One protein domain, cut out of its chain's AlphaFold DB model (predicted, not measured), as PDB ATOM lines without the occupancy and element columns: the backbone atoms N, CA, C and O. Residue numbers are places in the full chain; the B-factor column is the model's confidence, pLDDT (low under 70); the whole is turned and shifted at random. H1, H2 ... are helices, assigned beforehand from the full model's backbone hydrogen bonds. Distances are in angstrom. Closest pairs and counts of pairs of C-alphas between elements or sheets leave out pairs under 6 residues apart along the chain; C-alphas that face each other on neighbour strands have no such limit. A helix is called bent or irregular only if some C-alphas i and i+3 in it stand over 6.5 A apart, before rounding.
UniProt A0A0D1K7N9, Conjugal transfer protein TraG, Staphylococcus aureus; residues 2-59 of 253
ATOM      1  N   TRP A   2     349.073 276.718 383.966       86.88
ATOM      2  CA  TRP A   2     348.465 277.222 385.214       86.88
ATOM      3  C   TRP A   2     346.970 276.897 385.348       86.88
ATOM      4  O   TRP A   2     346.523 276.500 386.419       86.88
ATOM      5  N   GLU A   3     346.209 276.988 384.257       87.75
ATOM      6  CA  GLU A   3     344.799 276.575 384.232       87.75
ATOM      7  C   GLU A   3     344.629 275.065 384.449       87.75
ATOM      8  O   GLU A   3     343.766 274.642 385.215       87.75
ATOM      9  N   GLU A   4     345.499 274.244 383.855       88.31
ATOM     10  CA  GLU A   4     345.513 272.792 384.081       88.31
ATOM     11  C   GLU A   4     345.821 272.468 385.545       88.31
ATOM     12  O   GLU A   4     345.180 271.607 386.135       88.31
ATOM     13  N   MET A   5     346.728 273.203 386.192       88.94
ATOM     14  CA  MET A   5     347.000 273.035 387.621       88.94
ATOM     15  C   MET A   5     345.790 273.350 388.510       88.94
ATOM     16  O   MET A   5     345.745 272.844 389.630       88.94
ATOM     17  N   LEU A   6     344.815 274.152 388.058       89.00
ATOM     18  CA  LEU A   6     343.568 274.401 388.797       89.00
ATOM     19  C   LEU A   6     342.562 273.260 388.664       89.00
ATOM     20  O   LEU A   6     341.792 273.010 389.592       89.00
ATOM     21  N   THR A   7     342.552 272.594 387.512       90.50
ATOM     22  CA  THR A   7     341.535 271.598 387.155       90.50
ATOM     23  C   THR A   7     342.024 270.166 387.339       90.50
ATOM     24  O   THR A   7     341.208 269.262 387.496       90.50
ATOM     25  N   PHE A   8     343.341 269.946 387.399       89.31
ATOM     26  CA  PHE A   8     343.916 268.618 387.554       89.31
ATOM     27  C   PHE A   8     343.577 268.015 388.924       89.31
ATOM     28  O   PHE A   8     343.792 268.624 389.986       89.31
ATOM     29  N   GLY A   9     343.046 266.793 388.888       89.69
ATOM     30  CA  GLY A   9     342.586 266.032 390.042       89.69
ATOM     31  C   GLY A   9     343.720 265.315 390.766       89.69
ATOM     32  O   GLY A   9     343.873 264.108 390.637       89.69
ATOM     33  N   HIS A  10     344.510 266.061 391.536       82.81
ATOM     34  CA  HIS A  10     345.646 265.544 392.310       82.81
ATOM     35  C   HIS A  10     345.242 264.637 393.487       82.81
ATOM     36  O   HIS A  10     346.081 263.928 394.038       82.81
ATOM     37  N   LEU A  11     343.988 264.715 393.934       84.38
ATOM     38  CA  LEU A  11     343.461 263.984 395.084       84.38
ATOM     39  C   LEU A  11     342.391 262.969 394.654       84.38
ATOM     40  O   LEU A  11     341.743 263.161 393.617       84.38
ATOM     41  N   PRO A  12     342.131 261.928 395.474       82.81
ATOM     42  CA  PRO A  12     341.062 260.968 395.217       82.81
ATOM     43  C   PRO A  12     339.721 261.646 394.908       82.81
ATOM     44  O   PRO A  12     339.337 262.634 395.542       82.81
ATOM     45  N   GLY A  13     339.003 261.109 393.919       86.19
ATOM     46  CA  GLY A  13     337.748 261.689 393.433       86.19
ATOM     47  C   GLY A  13     337.926 262.901 392.511       86.19
ATOM     48  O   GLY A  13     337.003 263.700 392.388       86.19
ATOM     49  N   GLY A  14     339.104 263.068 391.897       87.19
ATOM     50  CA  GLY A  14     339.363 264.113 390.901       87.19
ATOM     51  C   GLY A  14     339.467 265.524 391.485       87.19
ATOM     52  O   GLY A  14     339.367 266.505 390.753       87.19
ATOM     53  N   LYS A  15     339.655 265.657 392.804       90.25
ATOM     54  CA  LYS A  15     339.741 266.963 393.469       90.25
ATOM     55  C   LYS A  15     341.116 267.589 393.259       90.25
ATOM     56  O   LYS A  15     342.143 266.916 393.343       90.25
ATOM     57  N   ASN A  16     341.144 268.901 393.053       92.94
ATOM     58  CA  ASN A  16     342.394 269.645 393.001       92.94
ATOM     59  C   ASN A  16     343.046 269.751 394.393       92.94
ATOM     60  O   ASN A  16     342.353 269.919 395.399       92.94
ATOM     61  N   HIS A  17     344.378 269.672 394.461       92.31
ATOM     62  CA  HIS A  17     345.097 269.832 395.723       92.31
ATOM     63  C   HIS A  17     345.114 271.318 396.137       92.31
ATOM     64  O   HIS A  17     345.639 272.137 395.380       92.31
ATOM     65  N   PRO A  18     344.645 271.702 397.344       92.19
ATOM     66  CA  PRO A  18     344.481 273.110 397.733       92.19
ATOM     67  C   PRO A  18     345.742 273.969 397.583       92.19
ATOM     68  O   PRO A  18     345.662 275.128 397.181       92.19
ATOM     69  N   VAL A  19     346.917 273.403 397.881       91.62
ATOM     70  CA  VAL A  19     348.205 274.105 397.727       91.62
ATOM     71  C   VAL A  19     348.551 274.330 396.254       91.62
ATOM     72  O   VAL A  19     349.025 275.410 395.909       91.62
ATOM     73  N   VAL A  20     348.270 273.352 395.385       90.31
ATOM     74  CA  VAL A  20     348.543 273.457 393.945       90.31
ATOM     75  C   VAL A  20     347.606 274.485 393.321       90.31
ATOM     76  O   VAL A  20     348.073 275.409 392.661       90.31
ATOM     77  N   GLY A  21     346.308 274.411 393.627       92.00
ATOM     78  CA  GLY A  21     345.332 275.389 393.156       92.00
ATOM     79  C   GLY A  21     345.628 276.809 393.647       92.00
ATOM     80  O   GLY A  21     345.540 277.764 392.876       92.00
ATOM     81  N   LYS A  22     346.050 276.971 394.909       92.06
ATOM     82  CA  LYS A  22     346.481 278.275 395.444       92.06
ATOM     83  C   LYS A  22     347.695 278.825 394.688       92.06
ATOM     84  O   LYS A  22     347.695 280.005 394.346       92.06
ATOM     85  N   ALA A  23     348.703 277.993 394.425       90.00
ATOM     86  CA  ALA A  23     349.887 278.395 393.668       90.00
ATOM     87  C   ALA A  23     349.537 278.771 392.218       90.00
ATOM     88  O   ALA A  23     349.992 279.803 391.733       90.00
ATOM     89  N   ALA A  24     348.670 277.995 391.563       90.06
ATOM     90  CA  ALA A  24     348.203 278.263 390.206       90.06
ATOM     91  C   ALA A  24     347.431 279.589 390.100       90.06
ATOM     92  O   ALA A  24     347.734 280.399 389.227       90.06
ATOM     93  N   ARG A  25     346.509 279.874 391.035       90.19
ATOM     94  CA  ARG A  25     345.815 281.180 391.104       90.19
ATOM     95  C   ARG A  25     346.791 282.334 391.291       90.19
ATOM     96  O   ARG A  25     346.622 283.382 390.682       90.19
ATOM     97  N   ALA A  26     347.809 282.145 392.131       88.62
ATOM     98  CA  ALA A  26     348.821 283.169 392.350       88.62
ATOM     99  C   ALA A  26     349.628 283.470 391.076       88.62
ATOM    100  O   ALA A  26     349.957 284.629 390.857       88.62
ATOM    101  N   GLN A  27     349.914 282.467 390.236       87.38
ATOM    102  CA  GLN A  27     350.600 282.687 388.956       87.38
ATOM    103  C   GLN A  27     349.687 283.288 387.883       87.38
ATOM    104  O   GLN A  27     350.137 284.157 387.152       87.38
ATOM    105  N   LEU A  28     348.409 282.899 387.814       86.50
ATOM    106  CA  LEU A  28     347.447 283.487 386.865       86.50
ATOM    107  C   LEU A  28     347.160 284.969 387.131       86.50
ATOM    108  O   LEU A  28     346.797 285.697 386.218       86.50
ATOM    109  N   ASN A  29     347.318 285.413 388.379       85.75
ATOM    110  CA  ASN A  29     347.140 286.813 388.758       85.75
ATOM    111  C   ASN A  29     348.411 287.662 388.563       85.75
ATOM    112  O   ASN A  29     348.394 288.845 388.909       85.75
ATOM    113  N   ARG A  30     349.524 287.079 388.094       82.88
ATOM    114  CA  ARG A  30     350.761 287.825 387.828       82.88
ATOM    115  C   ARG A  30     350.757 288.423 386.417       82.88
ATOM    116  O   ARG A  30     350.198 287.805 385.517       82.88
ATOM    117  N   PRO A  31     351.416 289.576 386.218       78.81
ATOM    118  CA  PRO A  31     351.705 290.112 384.890       78.81
ATOM    119  C   PRO A  31     352.473 289.108 384.007       78.81
ATOM    120  O   PRO A  31     353.337 288.370 384.499       78.81
ATOM    121  N   ASP A  32     352.162 289.072 382.708       70.44
ATOM    122  CA  ASP A  32     352.706 288.092 381.749       70.44
ATOM    123  C   ASP A  32     354.243 288.145 381.622       70.44
ATOM    124  O   ASP A  32     354.897 287.123 381.393       70.44
ATOM    125  N   ASP A  33     354.833 289.321 381.835       67.50
ATOM    126  CA  ASP A  33     356.270 289.602 381.818       67.50
ATOM    127  C   ASP A  33     357.042 288.985 383.002       67.50
ATOM    128  O   ASP A  33     358.240 288.718 382.880       67.50
ATOM    129  N   GLU A  34     356.372 288.643 384.109       66.75
ATOM    130  CA  GLU A  34     356.973 287.941 385.258       66.75
ATOM    131  C   GLU A  34     356.664 286.429 385.285       66.75
ATOM    132  O   GLU A  34     357.379 285.641 385.920       66.75
ATOM    133  N   GLY A  35     355.609 285.991 384.586       66.56
ATOM    134  CA  GLY A  35     355.125 284.605 384.608       66.56
ATOM    135  C   GLY A  35     356.040 283.602 383.891       66.56
ATOM    136  O   GLY A  35     356.228 282.477 384.370       66.56
ATOM    137  N   GLY A  36     356.655 284.005 382.773       71.56
ATOM    138  CA  GLY A  36     357.517 283.129 381.963       71.56
ATOM    139  C   GLY A  36     358.804 282.689 382.677       71.56
ATOM    140  O   GLY A  36     359.207 281.523 382.598       71.56
ATOM    141  N   SER A  37     359.416 283.596 383.447       79.56
ATOM    142  CA  SER A  37     360.622 283.312 384.241       79.56
ATOM    143  C   SER A  37     360.335 282.337 385.393       79.56
ATOM    144  O   SER A  37     361.098 281.394 385.643       79.56
ATOM    145  N   ALA A  38     359.179 282.493 386.049       81.31
ATOM    146  CA  ALA A  38     358.743 281.605 387.123       81.31
ATOM    147  C   ALA A  38     358.462 280.177 386.621       81.31
ATOM    148  O   ALA A  38     358.878 279.214 387.270       81.31
ATOM    149  N   LEU A  39     357.805 280.031 385.462       82.50
ATOM    150  CA  LEU A  39     357.537 278.719 384.864       82.50
ATOM    151  C   LEU A  39     358.832 277.988 384.495       82.50
ATOM    152  O   LEU A  39     358.993 276.824 384.853       82.50
ATOM    153  N   SER A  40     359.764 278.685 383.841       84.00
ATOM    154  CA  SER A  40     361.050 278.111 383.424       84.00
ATOM    155  C   SER A  40     361.862 277.615 384.626       84.00
ATOM    156  O   SER A  40     362.428 276.524 384.610       84.00
ATOM    157  N   THR A  41     361.849 278.383 385.720       86.62
ATOM    158  CA  THR A  41     362.493 277.997 386.983       86.62
ATOM    159  C   THR A  41     361.805 276.796 387.640       86.62
ATOM    160  O   THR A  41     362.467 275.907 388.165       86.62
ATOM    161  N   ALA A  42     360.472 276.737 387.630       85.25
ATOM    162  CA  ALA A  42     359.748 275.592 388.178       85.25
ATOM    163  C   ALA A  42     360.010 274.312 387.368       85.25
ATOM    164  O   ALA A  42     360.196 273.244 387.950       85.25
ATOM    165  N   GLN A  43     360.063 274.424 386.038       85.88
ATOM    166  CA  GLN A  43     360.364 273.306 385.148       85.88
ATOM    167  C   GLN A  43     361.753 272.726 385.410       85.88
ATOM    168  O   GLN A  43     361.858 271.510 385.516       85.88
ATOM    169  N   SER A  44     362.785 273.554 385.606       86.88
ATOM    170  CA  SER A  44     364.138 273.046 385.887       86.88
ATOM    171  C   SER A  44     364.227 272.277 387.211       86.88
ATOM    172  O   SER A  44     364.938 271.280 387.304       86.88
ATOM    173  N   TYR A  45     363.459 272.666 388.236       85.00
ATOM    174  CA  TYR A  45     363.392 271.903 389.490       85.00
ATOM    175  C   TYR A  45     362.582 270.608 389.382       85.00
ATOM    176  O   TYR A  45     362.839 269.663 390.132       85.00
ATOM    177  N   LEU A  46     361.594 270.564 388.487       88.06
ATOM    178  CA  LEU A  46     360.705 269.415 388.300       88.06
ATOM    179  C   LEU A  46     361.147 268.478 387.170       88.06
ATOM    180  O   LEU A  46     360.564 267.408 387.024       88.06
ATOM    181  N   GLU A  47     362.180 268.839 386.409       90.69
ATOM    182  CA  GLU A  47     362.706 268.069 385.276       90.69
ATOM    183  C   GLU A  47     363.022 266.619 385.659       90.69
ATOM    184  O   GLU A  47     362.703 265.695 384.916       90.69
ATOM    185  N   LEU A  48     363.532 266.396 386.875       90.88
ATOM    186  CA  LEU A  48     363.799 265.055 387.402       90.88
ATOM    187  C   LEU A  48     362.560 264.140 387.390       90.88
ATOM    188  O   LEU A  48     362.689 262.939 387.174       90.88
ATOM    189  N   TYR A  49     361.368 264.694 387.615       90.62
ATOM    190  CA  TYR A  49     360.112 263.940 387.651       90.62
ATOM    191  C   TYR A  49     359.533 263.674 386.256       90.62
ATOM    192  O   TYR A  49     358.521 262.989 386.146       90.62
ATOM    193  N   GLN A  50     360.156 264.194 385.193       89.75
ATOM    194  CA  GLN A  50     359.823 263.817 383.817       89.75
ATOM    195  C   GLN A  50     360.449 262.472 383.430       89.75
ATOM    196  O   GLN A  50     359.988 261.837 382.484       89.75
ATOM    197  N   ASP A  51     361.472 262.017 384.163       90.88
ATOM    198  CA  ASP A  51     362.018 260.673 384.003       90.88
ATOM    199  C   ASP A  51     360.923 259.632 384.325       90.88
ATOM    200  O   ASP A  51     360.418 259.616 385.454       90.88
ATOM    201  N   PRO A  52     360.561 258.737 383.383       92.31
ATOM    202  CA  PRO A  52     359.488 257.766 383.588       92.31
ATOM    203  C   PRO A  52     359.715 256.828 384.778       92.31
ATOM    204  O   PRO A  52     358.757 256.417 385.431       92.31
ATOM    205  N   VAL A  53     360.974 256.497 385.082       91.81
ATOM    206  CA  VAL A  53     361.348 255.642 386.211       91.81
ATOM    207  C   VAL A  53     361.138 256.391 387.522       91.81
ATOM    208  O   VAL A  53     360.566 255.834 388.458       91.81
ATOM    209  N   VAL A  54     361.556 257.656 387.606       92.56
ATOM    210  CA  VAL A  54     361.319 258.479 388.805       92.56
ATOM    211  C   VAL A  54     359.826 258.735 388.993       92.56
ATOM    212  O   VAL A  54     359.313 258.561 390.099       92.56
ATOM    213  N   ALA A  55     359.115 259.093 387.924       92.00
ATOM    214  CA  ALA A  55     357.677 259.330 387.952       92.00
ATOM    215  C   ALA A  55     356.920 258.099 388.468       92.00
ATOM    216  O   ALA A  55     356.142 258.209 389.412       92.00
ATOM    217  N   ALA A  56     357.211 256.912 387.926       92.12
ATOM    218  CA  ALA A  56     356.584 255.668 388.362       92.12
ATOM    219  C   ALA A  56     356.865 255.352 389.842       92.12
ATOM    220  O   ALA A  56     355.941 255.029 390.583       92.12
ATOM    221  N   ASN A  57     358.113 255.508 390.299       90.31
ATOM    222  CA  ASN A  57     358.497 255.225 391.689       90.31
ATOM    223  C   ASN A  57     357.985 256.258 392.706       90.31
ATOM    224  O   ASN A  57     358.057 256.018 393.909       90.31
ATOM    225  N   THR A  58     357.504 257.415 392.249       91.00
ATOM    226  CA  THR A  58     356.988 258.490 393.113       91.00
ATOM    227  C   THR A  58     355.482 258.711 392.962       91.00
ATOM    228  O   THR A  58     354.924 259.577 393.635       91.00
ATOM    229  N   ALA A  59     354.810 257.922 392.116       89.38
ATOM    230  CA  ALA A  59     353.385 258.063 391.828       89.38
ATOM    231  C   ALA A  59     352.482 257.651 393.004       89.38
ATOM    232  O   ALA A  59     351.399 258.209 393.178       89.38
TER     233      ALA A  59
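Overview. This is residues 2 to 59 of the 253 residues of the protein "Conjugal transfer protein TraG" of Staphylococcus aureus (UniProt A0A0D1K7N9). The domain is an open, flat C: the long helix H3 makes one side, the hairpin of H1 and H2 the other, and H4 makes a corner at the last end of H3. The 58 printed residues hold four named helices, H1 to H4 in order, and no named strand: all helix. The whole is loose, radius of gyration of the C-alphas 13.0 A, spanning 36 by 28 by 14 A.

Along the chain. H3, residues 32 to 50, measures 25.4 A from C-alpha 32 at (352.706, 288.092, 381.749); it is irregular, C-alphas 45 and 48 being 7.2 A apart, with a kink of 44 degrees near residue 44. H2, residues 18 to 28, measures 15.3 A; H1 is residues 2 to 7. H4, residues 52 to 58, ends at (356.988, 258.490, 393.113).

Arrangement. H3 is close to but not clearly touching H2 (closest C-alphas Gln 27 and Gly 35, 6.6 A) and H4 (Tyr 49 and Ala 55, 5.2 A), about perpendicular to H4 at 87 degrees. H1 and H2, a hairpin, touch at Leu 6 and Gly 21, their closest C-alphas, 4.8 A apart; they run opposite ways at 36 degrees, only just a steep tilt. H1 and H3 are apart. Every O i to N i+4 pair is within hydrogen-bond range in H1, H2 and H4, against 9 of 15 in H3.

Size, cuts and confidence. The C-alphas farthest apart, those of Pro 31 and Asn 57, are 36.2 A apart. The printed part has no cut and no long link; pLDDT is under 70 at residues 33 to 35.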